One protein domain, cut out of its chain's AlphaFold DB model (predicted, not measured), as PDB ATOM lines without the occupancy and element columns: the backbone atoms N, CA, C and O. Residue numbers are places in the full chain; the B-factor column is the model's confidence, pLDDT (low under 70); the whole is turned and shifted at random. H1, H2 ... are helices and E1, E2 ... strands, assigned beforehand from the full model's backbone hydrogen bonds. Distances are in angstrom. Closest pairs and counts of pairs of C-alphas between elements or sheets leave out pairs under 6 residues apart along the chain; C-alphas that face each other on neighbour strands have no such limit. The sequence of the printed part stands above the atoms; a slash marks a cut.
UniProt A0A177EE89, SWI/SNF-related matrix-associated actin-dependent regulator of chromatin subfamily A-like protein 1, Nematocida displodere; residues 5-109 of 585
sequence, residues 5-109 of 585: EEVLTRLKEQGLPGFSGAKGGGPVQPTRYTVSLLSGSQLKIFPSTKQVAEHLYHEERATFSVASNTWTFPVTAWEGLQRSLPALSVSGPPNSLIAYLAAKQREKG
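Overview. This is residues 5 to 109 of the 585 residues of the protein "SWI/SNF-related matrix-associated actin-dependent regulator of chromatin subfamily A-like protein 1" of Nematocida displodere (UniProt A0A177EE89). A small, strongly twisted sheet of four strands has a chain of three touching helices, H2, H3 and H4, packed along it; H4 lies at one end of the long axis, H1 and the loop of residues 14 to 32 at the other. The printed part has 105 residues, with H1 E1 E2 H2 E3 E4 H3 H4 along the chain; the sheet runs E1 E2 E4 E3, antiparallel. The class is mixed, helices and strands. It is compact, with a radius of gyration of the C-alphas of 14.3 A, yet elongated, spanning 50 by 28 by 19 A.

Arrangement. H1, residues 5 to 13, is not on the sheet. E1, residues 33 to 39, and E2, residues 42 to 46, form a hairpin, with N 36 and O 44 2.9 A apart. H2, residues 50 to 56, is close to H1 but not clearly touching: the closest C-alphas, of Leu 8 and Lys 50, are 7.9 A apart. E3, residues 63 to 65, and E4, residues 70 to 74, form a hairpin, with N 63 and O 72 at 2.8 A. E4 is also antiparallel to E2, with N 43 and O 73 at 2.9 A. E2, H2 and E3 make a split strand-helix-strand unit, two strands running the same way with E4 between them; its crossover is right-handed. H3, residues 75 to 84, touches H2, closest at the C-alphas of His 55 and Leu 81, 6.2 A. H4, residues 95 to 107, touches H3 at a steep tilt of 47 degrees, closest at the C-alphas of Thr 76 and Ala 102, 4.8 A. H3 is on the sheet, over none of its strands; H2 and H4 only graze it. Every O i to N i+4 pair is within hydrogen-bond range in H1, H2 and H4; in H3 2 of 6 are, beside 5 of 7 O i to N i+3 pairs.

Along the chain. H1 begins at C-alpha 5 (7.464, -30.439, 59.108). E1 is 18.8 A long, H3 15.4 A and H4 18.5 A, ending at C-alpha 107 (16.241, -17.296, 26.945).

Size, cuts and confidence. The farthest C-alphas, of Gly 24 and Gly 109, are 51.7 A apart. The printed part has no cut. The link from H1 to E1 is long, 19 residues. In this model pLDDT is under 70 at residues 5 to 31, 87 to 88 and 108 to 109.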
ATOM      1  N   GLU A   5       8.293 -29.979  57.999       55.00
ATOM      2  CA  GLU A   5       7.464 -30.439  59.108       55.00
ATOM      3  C   GLU A   5       6.699 -29.299  59.786       55.00
ATOM      4  O   GLU A   5       5.543 -29.485  60.137       55.00
ATOM      5  N   GLU A   6       7.276 -28.104  59.924       56.38
ATOM      6  CA  GLU A   6       6.629 -26.940  60.543       56.38
ATOM      7  C   GLU A   6       5.523 -26.364  59.645       56.38
ATOM      8  O   GLU A   6       4.459 -25.987  60.133       56.38
ATOM      9  N   VAL A   7       5.730 -26.343  58.322       58.81
ATOM     10  CA  VAL A   7       4.706 -25.918  57.351       58.81
ATOM     11  C   VAL A   7       3.551 -26.916  57.329       58.81
ATOM     12  O   VAL A   7       2.391 -26.518  57.440       58.81
ATOM     13  N   LEU A   8       3.861 -28.212  57.249       58.97
ATOM     14  CA  LEU A   8       2.869 -29.286  57.307       58.97
ATOM     15  C   LEU A   8       2.139 -29.315  58.659       58.97
ATOM     16  O   LEU A   8       0.943 -29.597  58.692       58.97
ATOM     17  N   THR A   9       2.818 -28.987  59.763       61.22
ATOM     18  CA  THR A   9       2.219 -28.900  61.107       61.22
ATOM     19  C   THR A   9       1.283 -27.700  61.219       61.22
ATOM     20  O   THR A   9       0.130 -27.885  61.595       61.22
ATOM     21  N   ARG A  10       1.685 -26.504  60.769       59.81
ATOM     22  CA  ARG A  10       0.801 -25.321  60.743       59.81
ATOM     23  C   ARG A  10      -0.422 -25.513  59.837       59.81
ATOM     24  O   ARG A  10      -1.515 -25.066  60.172       59.81
ATOM     25  N   LEU A  11      -0.256 -26.201  58.703       57.66
ATOM     26  CA  LEU A  11      -1.358 -26.560  57.800       57.66
ATOM     27  C   LEU A  11      -2.345 -27.548  58.446       57.66
ATOM     28  O   LEU A  11      -3.553 -27.434  58.228       57.66
ATOM     29  N   LYS A  12      -1.844 -28.484  59.265       58.34
ATOM     30  CA  LYS A  12      -2.662 -29.401  60.078       58.34
ATOM     31  C   LYS A  12      -3.383 -28.677  61.222       58.34
ATOM     32  O   LYS A  12      -4.573 -28.908  61.412       58.34
ATOM     33  N   GLU A  13      -2.696 -27.791  61.942       58.41
ATOM     34  CA  GLU A  13      -3.241 -27.020  63.075       58.41
ATOM     35  C   GLU A  13      -4.379 -26.073  62.664       58.41
ATOM     36  O   GLU A  13      -5.309 -25.857  63.436       58.41
ATOM     37  N   GLN A  14      -4.357 -25.550  61.432       55.84
ATOM     38  CA  GLN A  14      -5.407 -24.667  60.903       55.84
ATOM     39  C   GLN A  14      -6.625 -25.404  60.313       55.84
ATOM     40  O   GLN A  14      -7.538 -24.756  59.804       55.84
ATOM     41  N   GLY A  15      -6.667 -26.743  60.362       48.88
ATOM     42  CA  GLY A  15      -7.835 -27.526  59.933       48.88
ATOM     43  C   GLY A  15      -8.168 -27.419  58.437       48.88
ATOM     44  O   GLY A  15      -9.319 -27.616  58.046       48.88
ATOM     45  N   LEU A  16      -7.184 -27.091  57.594       50.34
ATOM     46  CA  LEU A  16      -7.394 -26.837  56.168       50.34
ATOM     47  C   LEU A  16      -7.705 -28.139  55.387       50.34
ATOM     48  O   LEU A  16      -7.130 -29.195  55.683       50.34
ATOM     49  N   PRO A  17      -8.594 -28.090  54.368       44.28
ATOM     50  CA  PRO A  17      -8.966 -29.266  53.582       44.28
ATOM     51  C   PRO A  17      -7.739 -29.925  52.932       44.28
ATOM     52  O   PRO A  17      -6.933 -29.249  52.294       44.28
ATOM     53  N   GLY A  18      -7.598 -31.244  53.091       48.41
ATOM     54  CA  GLY A  18      -6.480 -32.028  52.547       48.41
ATOM     55  C   GLY A  18      -5.320 -32.278  53.520       48.41
ATOM     56  O   GLY A  18      -4.427 -33.058  53.189       48.41
ATOM     57  N   PHE A  19      -5.345 -31.679  54.718       47.28
ATOM     58  CA  PHE A  19      -4.344 -31.905  55.771       47.28
ATOM     59  C   PHE A  19      -4.926 -32.393  57.103       47.28
ATOM     60  O   PHE A  19      -4.176 -32.903  57.934       47.28
ATOM     61  N   SER A  20      -6.243 -32.311  57.308       42.12
ATOM     62  CA  SER A  20      -6.908 -32.930  58.455       42.12
ATOM     63  C   SER A  20      -7.067 -34.440  58.245       42.12
ATOM     64  O   SER A  20      -7.674 -34.909  57.282       42.12
ATOM     65  N   GLY A  21      -6.506 -35.225  59.166       39.53
ATOM     66  CA  GLY A  21      -6.809 -36.645  59.284       39.53
ATOM     67  C   GLY A  21      -8.242 -36.811  59.779       39.53
ATOM     68  O   GLY A  21      -8.483 -36.817  60.985       39.53
ATOM     69  N   ALA A  22      -9.200 -36.933  58.862       35.44
ATOM     70  CA  ALA A  22     -10.494 -37.504  59.196       35.44
ATOM     71  C   ALA A  22     -10.252 -38.931  59.704       35.44
ATOM     72  O   ALA A  22      -9.729 -39.784  58.982       35.44
ATOM     73  N   LYS A  23     -10.615 -39.194  60.965       38.41
ATOM     74  CA  LYS A  23     -10.727 -40.558  61.491       38.41
ATOM     75  C   LYS A  23     -11.713 -41.315  60.588       38.41
ATOM     76  O   LYS A  23     -12.916 -41.132  60.722       38.41
ATOM     77  N   GLY A  24     -11.201 -42.110  59.645       37.78
ATOM     78  CA  GLY A  24     -12.001 -43.007  58.800       37.78
ATOM     79  C   GLY A  24     -12.314 -42.563  57.362       37.78
ATOM     80  O   GLY A  24     -13.225 -43.125  56.768       37.78
ATOM     81  N   GLY A  25     -11.582 -41.622  56.760       35.94
ATOM     82  CA  GLY A  25     -11.725 -41.310  55.330       35.94
ATOM     83  C   GLY A  25     -10.473 -40.633  54.782       35.94
ATOM     84  O   GLY A  25      -9.937 -39.742  55.434       35.94
ATOM     85  N   GLY A  26      -9.971 -41.093  53.630       36.66
ATOM     86  CA  GLY A  26      -8.726 -40.610  53.016       36.66
ATOM     87  C   GLY A  26      -8.678 -39.088  52.787       36.66
ATOM     88  O   GLY A  26      -9.702 -38.411  52.903       36.66
ATOM     89  N   PRO A  27      -7.495 -38.526  52.467       46.69
ATOM     90  CA  PRO A  27      -7.316 -37.082  52.327       46.69
ATOM     91  C   PRO A  27      -8.331 -36.510  51.332       46.69
ATOM     92  O   PRO A  27      -8.352 -36.901  50.165       46.69
ATOM     93  N   VAL A  28      -9.173 -35.583  51.801       50.56
ATOM     94  CA  VAL A  28     -10.128 -34.850  50.961       50.56
ATOM     95  C   VAL A  28      -9.316 -34.009  49.979       50.56
ATOM     96  O   VAL A  28      -8.819 -32.938  50.330       50.56
ATOM     97  N   GLN A  29      -9.118 -34.517  48.763       56.78
ATOM     98  CA  GLN A  29      -8.495 -33.746  47.696       56.78
ATOM     99  C   GLN A  29      -9.391 -32.543  47.373       56.78
ATOM    100  O   GLN A  29     -10.616 -32.695  47.308       56.78
ATOM    101  N   PRO A  30      -8.827 -31.341  47.171       60.06
ATOM    102  CA  PRO A  30      -9.622 -30.211  46.738       60.06
ATOM    103  C   PRO A  30     -10.255 -30.545  45.390       60.06
ATOM    104  O   PRO A  30      -9.603 -31.037  44.469       60.06
ATOM    105  N   THR A  31     -11.535 -30.225  45.263       66.94
ATOM    106  CA  THR A  31     -12.275 -30.389  44.010       66.94
ATOM    107  C   THR A  31     -11.733 -29.487  42.902       66.94
ATOM    108  O   THR A  31     -11.959 -29.774  41.728       66.94
ATOM    109  N   ARG A  32     -11.007 -28.407  43.246       83.75
ATOM    110  CA  ARG A  32     -10.417 -27.481  42.274       83.75
ATOM    111  C   ARG A  32      -9.219 -26.685  42.818       83.75
ATOM    112  O   ARG A  32      -9.309 -26.061  43.871       83.75
ATOM    113  N   TYR A  33      -8.143 -26.634  42.042       88.50
ATOM    114  CA  TYR A  33      -7.004 -25.732  42.157       88.50
ATOM    115  C   TYR A  33      -7.215 -24.500  41.269       88.50
ATOM    116  O   TYR A  33      -7.574 -24.606  40.094       88.50
ATOM    117  N   THR A  34      -6.967 -23.319  41.820       89.44
ATOM    118  CA  THR A  34      -6.955 -22.042  41.108       89.44
ATOM    119  C   THR A  34      -5.525 -21.553  40.972       89.44
ATOM    120  O   THR A  34      -4.803 -21.446  41.962       89.44
ATOM    121  N   VAL A  35      -5.137 -21.237  39.742       92.12
ATOM    122  CA  VAL A  35      -3.828 -20.695  39.397       92.12
ATOM    123  C   VAL A  35      -4.010 -19.308  38.810       92.12
ATOM    124  O   VAL A  35      -4.899 -19.088  37.987       92.12
ATOM    125  N   SER A  36      -3.159 -18.382  39.231       92.69
ATOM    126  CA  SER A  36      -3.176 -16.990  38.794       92.69
ATOM    127  C   SER A  36      -1.778 -16.552  38.376       92.69
ATOM    128  O   SER A  36      -0.794 -16.887  39.038       92.69
ATOM    129  N   LEU A  37      -1.692 -15.772  37.301       94.19
ATOM    130  CA  LEU A  37      -0.451 -15.130  36.877       94.19
ATOM    131  C   LEU A  37      -0.211 -13.867  37.715       94.19
ATOM    132  O   LEU A  37      -1.051 -12.970  37.714       94.19
ATOM    133  N   LEU A  38       0.913 -13.800  38.434       91.75
ATOM    134  CA  LEU A  38       1.280 -12.618  39.232       91.75
ATOM    135  C   LEU A  38       2.209 -11.672  38.471       91.75
ATOM    136  O   LEU A  38       2.138 -10.457  38.629       91.75
ATOM    137  N   SER A  39       3.096 -12.235  37.657       90.94
ATOM    138  CA  SER A  39       4.034 -11.504  36.811       90.94
ATOM    139  C   SER A  39       4.415 -12.369  35.613       90.94
ATOM    140  O   SER A  39       4.085 -13.554  35.572       90.94
ATOM    141  N   GLY A  40       5.174 -11.821  34.660       85.31
ATOM    142  CA  GLY A  40       5.701 -12.597  33.530       85.31
ATOM    143  C   GLY A  40       6.642 -13.752  33.913       85.31
ATOM    144  O   GLY A  40       7.074 -14.480  33.026       85.31
ATOM    145  N   SER A  41       6.978 -13.923  35.197       89.50
ATOM    146  CA  SER A  41       7.857 -14.991  35.689       89.50
ATOM    147  C   SER A  41       7.307 -15.772  36.884       89.50
ATOM    148  O   SER A  41       7.947 -16.733  37.305       89.50
ATOM    149  N   GLN A  42       6.171 -15.380  37.470       93.38
ATOM    150  CA  GLN A  42       5.644 -16.000  38.690       93.38
ATOM    151  C   GLN A  42       4.156 -16.336  38.594       93.38
ATOM    152  O   GLN A  42       3.333 -15.533  38.146       93.38
ATOM    153  N   LEU A  43       3.826 -17.519  39.105       94.56
ATOM    154  CA  LEU A  43       2.474 -18.028  39.282       94.56
ATOM    155  C   LEU A  43       2.130 -18.101  40.762       94.56
ATOM    156  O   LEU A  43       3.001 -18.218  41.622       94.56
ATOM    157  N   LYS A  44       0.830 -18.088  41.037       94.12
ATOM    158  CA  LYS A  44       0.252 -18.350  42.348       94.12
ATOM    159  C   LYS A  44      -0.739 -19.496  42.251       94.12
ATOM    160  O   LYS A  44      -1.585 -19.457  41.365       94.12
ATOM    161  N   ILE A  45      -0.678 -20.464  43.163       92.62
ATOM    162  CA  ILE A  45      -1.643 -21.572  43.255       92.62
ATOM    163  C   ILE A  45      -2.352 -21.583  44.613       92.62
ATOM    164  O   ILE A  45      -1.745 -21.336  45.659       92.62
ATOM    165  N   PHE A  46      -3.654 -21.869  44.574       90.19
ATOM    166  CA  PHE A  46      -4.531 -22.068  45.724       90.19
ATOM    167  C   PHE A  46      -5.481 -23.255  45.477       90.19
ATOM    168  O   PHE A  46      -5.968 -23.396  44.358       90.19
ATOM    169  N   PRO A  47      -5.847 -24.047  46.495       86.69
ATOM    170  CA  PRO A  47      -5.217 -24.108  47.811       86.69
ATOM    171  C   PRO A  47      -3.879 -24.857  47.746       86.69
ATOM    172  O   PRO A  47      -3.659 -25.669  46.847       86.69
ATOM    173  N   SER A  48      -2.993 -24.615  48.712       82.88
ATOM    174  CA  SER A  48      -1.891 -25.549  48.962       82.88
ATOM    175  C   SER A  48      -2.454 -26.859  49.515       82.88
ATOM    176  O   SER A  48      -3.244 -26.842  50.459       82.88
ATOM    177  N   THR A  49      -2.033 -27.984  48.940       84.94
ATOM    178  CA  THR A  49      -2.285 -29.357  49.410       84.94
ATOM    179  C   THR A  49      -0.967 -30.077  49.632       84.94
ATOM    180  O   THR A  49       0.085 -29.553  49.269       84.94
ATOM    181  N   LYS A  50      -1.004 -31.290  50.200       80.94
ATOM    182  CA  LYS A  50       0.210 -32.088  50.412       80.94
ATOM    183  C   LYS A  50       0.987 -32.278  49.105       80.94
ATOM    184  O   LYS A  50       2.178 -32.024  49.081       80.94
ATOM    185  N   GLN A  51       0.286 -32.591  48.015       82.69
ATOM    186  CA  GLN A  51       0.874 -32.751  46.679       82.69
ATOM    187  C   GLN A  51       1.526 -31.460  46.161       82.69
ATOM    188  O   GLN A  51       2.647 -31.485  45.662       82.69
ATOM    189  N   VAL A  52       0.839 -30.317  46.299       85.81
ATOM    190  CA  VAL A  52       1.379 -29.014  45.872       85.81
ATOM    191  C   VAL A  52       2.609 -28.640  46.699       85.81
ATOM    192  O   VAL A  52       3.594 -28.161  46.143       85.81
ATOM    193  N   ALA A  53       2.561 -28.872  48.013       85.50
ATOM    194  CA  ALA A  53       3.674 -28.606  48.913       85.50
ATOM    195  C   ALA A  53       4.873 -29.515  48.608       85.50
ATOM    196  O   ALA A  53       5.964 -28.993  48.434       85.50
ATOM    197  N   GLU A  54       4.673 -30.829  48.453       84.25
ATOM    198  CA  GLU A  54       5.735 -31.791  48.109       84.25
ATOM    199  C   GLU A  54       6.480 -31.387  46.822       84.25
ATOM    200  O   GLU A  54       7.702 -31.500  46.754       84.25
ATOM    201  N   HIS A  55       5.774 -30.861  45.814       84.94
ATOM    202  CA  HIS A  55       6.404 -30.441  44.561       84.94
ATOM    203  C   HIS A  55       7.106 -29.076  44.651       84.94
ATOM    204  O   HIS A  55       8.196 -28.904  44.117       84.94
ATOM    205  N   LEU A  56       6.481 -28.085  45.298       88.69
ATOM    206  CA  LEU A  56       6.993 -26.710  45.316       88.69
ATOM    207  C   LEU A  56       7.984 -26.436  46.447       88.69
ATOM    208  O   LEU A  56       8.717 -25.456  46.373       88.69
ATOM    209  N   TYR A  57       8.033 -27.274  47.481       84.62
ATOM    210  CA  TYR A  57       8.927 -27.070  48.619       84.62
ATOM    211  C   TYR A  57      10.410 -27.110  48.221       84.62
ATOM    212  O   TYR A  57      11.213 -26.361  48.775       84.62
ATOM    213  N   HIS A  58      10.760 -27.934  47.231       82.38
ATOM    214  CA  HIS A  58      12.125 -28.049  46.710       82.38
ATOM    215  C   HIS A  58      12.441 -27.074  45.566       82.38
ATOM    216  O   HIS A  58      13.584 -27.016  45.122       82.38
ATOM    217  N   GLU A  59      11.459 -26.308  45.087       86.38
ATOM    218  CA  GLU A  59      11.650 -25.406  43.954       86.38
ATOM    219  C   GLU A  59      12.330 -24.103  44.396       86.38
ATOM    220  O   GLU A  59      11.833 -23.350  45.246       86.38
ATOM    221  N   GLU A  60      13.459 -23.783  43.768       78.00
ATOM    222  CA  GLU A  60      14.163 -22.532  44.020       78.00
ATOM    223  C   GLU A  60      13.269 -21.339  43.634       78.00
ATOM    224  O   GLU A  60      12.813 -21.211  42.500       78.00
ATOM    225  N   ARG A  61      13.046 -20.417  44.584       85.25
ATOM    226  CA  ARG A  61      12.147 -19.238  44.486       85.25
ATOM    227  C   ARG A  61      10.656 -19.514  44.694       85.25
ATOM    228  O   ARG A  61       9.857 -18.588  44.531       85.25
ATOM    229  N   ALA A  62      10.266 -20.721  45.098       90.19
ATOM    230  CA  ALA A  62       8.930 -20.935  45.631       90.19
ATOM    231  C   ALA A  62       8.804 -20.364  47.056       90.19
ATOM    232  O   ALA A  62       9.709 -20.462  47.884       90.19
ATOM    233  N   THR A  63       7.673 -19.726  47.348       91.81
ATOM    234  CA  THR A  63       7.366 -19.127  48.652       91.81
ATOM    235  C   THR A  63       5.938 -19.462  49.061       91.81
ATOM    236  O   THR A  63       5.009 -19.360  48.258       91.81
ATOM    237  N   PHE A  64       5.760 -19.855  50.321       90.50
ATOM    238  CA  PHE A  64       4.460 -20.212  50.879       90.50
ATOM    239  C   PHE A  64       3.920 -19.110  51.797       90.50
ATOM    240  O   PHE A  64       4.624 -18.610  52.674       90.50
ATOM    241  N   SER A  65       2.647 -18.755  51.621       88.12
ATOM    242  CA  SER A  65       1.916 -17.824  52.478       88.12
ATOM    243  C   SER A  65       0.901 -18.580  53.330       88.12
ATOM    244  O   SER A  65      -0.145 -18.997  52.832       88.12
ATOM    245  N   VAL A  66       1.183 -18.682  54.633       82.81
ATOM    246  CA  VAL A  66       0.294 -19.328  55.617       82.81
ATOM    247  C   VAL A  66      -1.069 -18.632  55.662       82.81
ATOM    248  O   VAL A  66      -2.097 -19.288  55.558       82.81
ATOM    249  N   ALA A  67      -1.087 -17.295  55.726       82.62
ATOM    250  CA  ALA A  67      -2.313 -16.505  55.880       82.62
ATOM    251  C   ALA A  67      -3.329 -16.691  54.740       82.62
ATOM    252  O   ALA A  67      -4.525 -16.513  54.943       82.62
ATOM    253  N   SER A  68      -2.857 -17.023  53.537       81.69
ATOM    254  CA  SER A  68      -3.710 -17.195  52.355       81.69
ATOM    255  C   SER A  68      -3.750 -18.631  51.835       81.69
ATOM    256  O   SER A  68      -4.402 -18.891  50.827       81.69
ATOM    257  N   ASN A  69      -3.051 -19.556  52.500       86.38
ATOM    258  CA  ASN A  69      -2.837 -20.927  52.051       86.38
ATOM    259  C   ASN A  69      -2.428 -21.022  50.564       86.38
ATOM    260  O   ASN A  69      -3.000 -21.797  49.789       86.38
ATOM    261  N   THR A  70      -1.473 -20.187  50.143       91.25
ATOM    262  CA  THR A  70      -1.049 -20.100  48.736       91.25
ATOM    263  C   THR A  70       0.447 -20.249  48.557       91.25
ATOM    264  O   THR A  70       1.231 -19.794  49.388       91.25
ATOM    265  N   TRP A  71       0.834 -20.836  47.427       93.12
ATOM    266  CA  TRP A  71       2.215 -20.837  46.959       93.12
ATOM    267  C   TRP A  71       2.395 -19.842  45.827       93.12
ATOM    268  O   TRP A  71       1.558 -19.776  44.928       93.12
ATOM    269  N   THR A  72       3.507 -19.115  45.857       94.19
ATOM    270  CA  THR A  72       4.025 -18.338  44.730       94.19
ATOM    271  C   THR A  72       5.300 -18.998  44.235       94.19
ATOM    272  O   THR A  72       6.179 -19.268  45.047       94.19
ATOM    273  N   PHE A  73       5.413 -19.270  42.939       94.25
ATOM    274  CA  PHE A  73       6.502 -20.071  42.367       94.25
ATOM    275  C   PHE A  73       6.809 -19.638  40.922       94.25
ATOM    276  O   PHE A  73       5.976 -18.971  40.297       94.25
ATOM    277  N   PRO A  74       8.001 -19.946  40.376       93.25
ATOM    278  CA  PRO A  74       8.356 -19.545  39.017       93.25
ATOM    279  C   PRO A  74       7.527 -20.282  37.950       93.25
ATOM    280  O   PRO A  74       7.188 -21.453  38.109       93.25
ATOM    281  N   VAL A  75       7.246 -19.621  36.818       93.12
ATOM    282  CA  VAL A  75       6.495 -20.226  35.689       93.12
ATOM    283  C   VAL A  75       7.161 -21.494  35.140       93.12
ATOM    284  O   VAL A  75       6.478 -22.374  34.625       93.12
ATOM    285  N   THR A  76       8.482 -21.621  35.285       92.00
ATOM    286  CA  THR A  76       9.268 -22.779  34.835       92.00
ATOM    287  C   THR A  76       8.932 -24.071  35.578       92.00
ATOM    288  O   THR A  76       9.065 -25.139  34.989       92.00
ATOM    289  N   ALA A  77       8.458 -23.982  36.823       91.25
ATOM    290  CA  ALA A  77       8.094 -25.142  37.640       91.25
ATOM    291  C   ALA A  77       6.676 -25.668  37.350       91.25
ATOM    292  O   ALA A  77       6.287 -26.738  37.815       91.25
ATOM    293  N   TRP A  78       5.883 -24.927  36.564       92.00
ATOM    294  CA  TRP A  78       4.493 -25.279  36.272       92.00
ATOM    295  C   TRP A  78       4.345 -26.650  35.617       92.00
ATOM    296  O   TRP A  78       3.457 -27.414  35.977       92.00
ATOM    297  N   GLU A  79       5.221 -26.970  34.668       88.25
ATOM    298  CA  GLU A  79       5.145 -28.205  33.890       88.25
ATOM    299  C   GLU A  79       5.343 -29.455  34.768       88.25
ATOM    300  O   GLU A  79       4.689 -30.476  34.562       88.25
ATOM    301  N   GLY A  80       6.223 -29.371  35.772       86.38
ATOM    302  CA  GLY A  80       6.409 -30.420  36.775       86.38
ATOM    303  C   GLY A  80       5.177 -30.563  37.664       86.38
ATOM    304  O   GLY A  80       4.626 -31.659  37.793       86.38
ATOM    305  N   LEU A  81       4.694 -29.439  38.200       87.75
ATOM    306  CA  LEU A  81       3.559 -29.417  39.116       87.75
ATOM    307  C   LEU A  81       2.291 -29.929  38.430       87.75
ATOM    308  O   LEU A  81       1.571 -30.753  38.986       87.75
ATOM    309  N   GLN A  82       2.031 -29.501  37.200       87.19
ATOM    310  CA  GLN A  82       0.835 -29.875  36.458       87.19
ATOM    311  C   GLN A  82       0.736 -31.384  36.202       87.19
ATOM    312  O   GLN A  82      -0.369 -31.915  36.239       87.19
ATOM    313  N   ARG A  83       1.857 -32.088  35.993       85.44
ATOM    314  CA  ARG A  83       1.864 -33.556  35.831       85.44
ATOM    315  C   ARG A  83       1.434 -34.294  37.098       85.44
ATOM    316  O   ARG A  83       0.888 -35.388  37.009       85.44
ATOM    317  N   SER A  84       1.693 -33.698  38.260       82.06
ATOM    318  CA  SER A  84       1.316 -34.246  39.567       82.06
ATOM    319  C   SER A  84      -0.146 -33.971  39.939       82.06
ATOM    320  O   SER A  84      -0.704 -34.653  40.798       82.06
ATOM    321  N   LEU A  85      -0.781 -32.989  39.286       82.50
ATOM    322  CA  LEU A  85      -2.148 -32.567  39.567       82.50
ATOM    323  C   LEU A  85      -3.142 -33.196  38.572       82.50
ATOM    324  O   LEU A  85      -2.868 -33.259  37.374       82.50
ATOM    325  N   PRO A  86      -4.349 -33.597  39.009       73.38
ATOM    326  CA  PRO A  86      -5.395 -34.032  38.085       73.38
ATOM    327  C   PRO A  86      -5.822 -32.888  37.145       73.38
ATOM    328  O   PRO A  86      -6.236 -31.822  37.606       73.38
ATOM    329  N   ALA A  87      -5.778 -33.106  35.824       62.25
ATOM    330  CA  ALA A  87      -6.027 -32.061  34.819       62.25
ATOM    331  C   ALA A  87      -7.410 -31.382  34.934       62.25
ATOM    332  O   ALA A  87      -7.525 -30.177  34.724       62.25
ATOM    333  N   LEU A  88      -8.457 -32.130  35.310       62.47
ATOM    334  CA  LEU A  88      -9.827 -31.613  35.471       62.47
ATOM    335  C   LEU A  88      -9.999 -30.704  36.699       62.47
ATOM    336  O   LEU A  88     -10.991 -29.982  36.793       62.47
ATOM    337  N   SER A  89      -9.035 -30.711  37.619       74.81
ATOM    338  CA  SER A  89      -9.108 -29.938  38.855       74.81
ATOM    339  C   SER A  89      -8.436 -28.574  38.735       74.81
ATOM    340  O   SER A  89      -8.561 -27.780  39.655       74.81
ATOM    341  N   VAL A  90      -7.731 -28.245  37.652       82.19
ATOM    342  CA  VAL A  90      -6.949 -26.999  37.566       82.19
ATOM    343  C   VAL A  90      -7.678 -25.931  36.751       82.19
ATOM    344  O   VAL A  90      -8.142 -26.167  35.641       82.19
ATOM    345  N   SER A  91      -7.746 -24.715  37.286       86.88
ATOM    346  CA  SER A  91      -8.308 -23.540  36.622       86.88
ATOM    347  C   SER A  91      -7.332 -22.380  36.682       86.88
ATOM    348  O   SER A  91      -6.996 -21.930  37.770       86.88
ATOM    349  N   GLY A  92      -6.919 -21.843  35.536       87.69
ATOM    350  CA  GLY A  92      -5.915 -20.782  35.501       87.69
ATOM    351  C   GLY A  92      -5.603 -20.279  34.093       87.69
ATOM    352  O   GLY A  92      -6.422 -20.481  33.190       87.69
ATOM    353  N   PRO A  93      -4.462 -19.589  33.919       90.94
ATOM    354  CA  PRO A  93      -3.993 -19.149  32.614       90.94
ATOM    355  C   PRO A  93      -3.841 -20.330  31.640       90.94
ATOM    356  O   PRO A  93      -3.601 -21.455  32.085       90.94
ATOM    357  N   PRO A  94      -3.955 -20.102  30.319       91.44
ATOM    358  CA  PRO A  94      -3.718 -21.144  29.325       91.44
ATOM    359  C   PRO A  94      -2.318 -21.762  29.460       91.44
ATOM    360  O   PRO A  94      -1.342 -21.053  29.705       91.44
ATOM    361  N   ASN A  95      -2.200 -23.075  29.246       89.88
ATOM    362  CA  ASN A  95      -0.901 -23.759  29.290       89.88
ATOM    363  C   ASN A  95       0.073 -23.217  28.234       89.88
ATOM    364  O   ASN A  95       1.267 -23.131  28.502       89.88
ATOM    365  N   SER A  96      -0.435 -22.820  27.063       93.12
ATOM    366  CA  SER A  96       0.332 -22.156  26.001       93.12
ATOM    367  C   SER A  96       1.024 -20.887  26.499       93.12
ATOM    368  O   SER A  96       2.225 -20.720  26.296       93.12
ATOM    369  N   LEU A  97       0.302 -20.047  27.246       94.19
ATOM    370  CA  LEU A  97       0.852 -18.844  27.861       94.19
ATOM    371  C   LEU A  97       1.959 -19.185  28.858       94.19
ATOM    372  O   LEU A  97       3.027 -18.578  28.823       94.19
ATOM    373  N   ILE A  98       1.721 -20.148  29.750       93.19
ATOM    374  CA  ILE A  98       2.712 -20.512  30.768       93.19
ATOM    375  C   ILE A  98       3.968 -21.099  30.112       93.19
ATOM    376  O   ILE A  98       5.078 -20.708  30.468       93.19
ATOM    377  N   ALA A  99       3.805 -21.969  29.112       92.56
ATOM    378  CA  ALA A  99       4.907 -22.534  28.339       92.56
ATOM    379  C   ALA A  99       5.707 -21.446  27.604       92.56
ATOM    380  O   ALA A  99       6.936 -21.447  27.655       92.56
ATOM    381  N   TYR A 100       5.020 -20.478  26.987       93.56
ATOM    382  CA  TYR A 100       5.648 -19.331  26.334       93.56
ATOM    383  C   TYR A 100       6.474 -18.488  27.318       93.56
ATOM    384  O   TYR A 100       7.635 -18.170  27.050       93.56
ATOM    385  N   LEU A 101       5.913 -18.162  28.487       92.88
ATOM    386  CA  LEU A 101       6.616 -17.397  29.523       92.88
ATOM    387  C   LEU A 101       7.816 -18.168  30.093       92.88
ATOM    388  O   LEU A 101       8.882 -17.583  30.296       92.88
ATOM    389  N   ALA A 102       7.678 -19.480  30.297       91.44
ATOM    390  CA  ALA A 102       8.769 -20.337  30.747       91.44
ATOM    391  C   ALA A 102       9.915 -20.400  29.722       91.44
ATOM    392  O   ALA A 102      11.079 -20.302  30.113       91.44
ATOM    393  N   ALA A 103       9.610 -20.499  28.423       91.00
ATOM    394  CA  ALA A 103      10.611 -20.460  27.355       91.00
ATOM    395  C   ALA A 103      11.364 -19.116  27.332       91.00
ATOM    396  O   ALA A 103      12.591 -19.096  27.425       91.00
ATOM    397  N   LYS A 104      10.634 -17.992  27.356       87.88
ATOM    398  CA  LYS A 104      11.206 -16.635  27.458       87.88
ATOM    399  C   LYS A 104      12.117 -16.462  28.675       87.88
ATOM    400  O   LYS A 104      13.138 -15.783  28.600       87.88
ATOM    401  N   GLN A 105      11.750 -17.040  29.820       85.94
ATOM    402  CA  GLN A 105      12.562 -16.951  31.033       85.94
ATOM    403  C   GLN A 105      13.886 -17.719  30.899       85.94
ATOM    404  O   GLN A 105      14.890 -17.260  31.441       85.94
ATOM    405  N   ARG A 106      13.907 -18.836  30.159       84.25
ATOM    406  CA  ARG A 106      15.133 -19.597  29.858       84.25
ATOM    407  C   ARG A 106      16.053 -18.844  28.885       84.25
ATOM    408  O   ARG A 106      17.266 -18.900  29.037       84.25
ATOM    409  N   GLU A 107      15.490 -18.088  27.940       78.06
ATOM    410  CA  GLU A 107      16.241 -17.296  26.945       78.06
ATOM    411  C   GLU A 107      16.905 -16.027  27.511       78.06
ATOM    412  O   GLU A 107      17.884 -15.537  26.948       78.06
ATOM    413  N   LYS A 108      16.414 -15.485  28.637       63.28
ATOM    414  CA  LYS A 108      16.889 -14.218  29.239       63.28
ATOM    415  C   LYS A 108      18.366 -14.197  29.682       63.28
ATOM    416  O   LYS A 108      18.817 -13.179  30.198       63.28
ATOM    417  N   GLY A 109      19.127 -15.264  29.448       51.03
ATOM    418  CA  GLY A 109      20.570 -15.331  29.683       51.03
ATOM    419  C   GLY A 109      21.463 -14.612  28.656       51.03
ATOM    420  O   GLY A 109      22.669 -14.612  28.869       51.03
TER     421      GLY A 109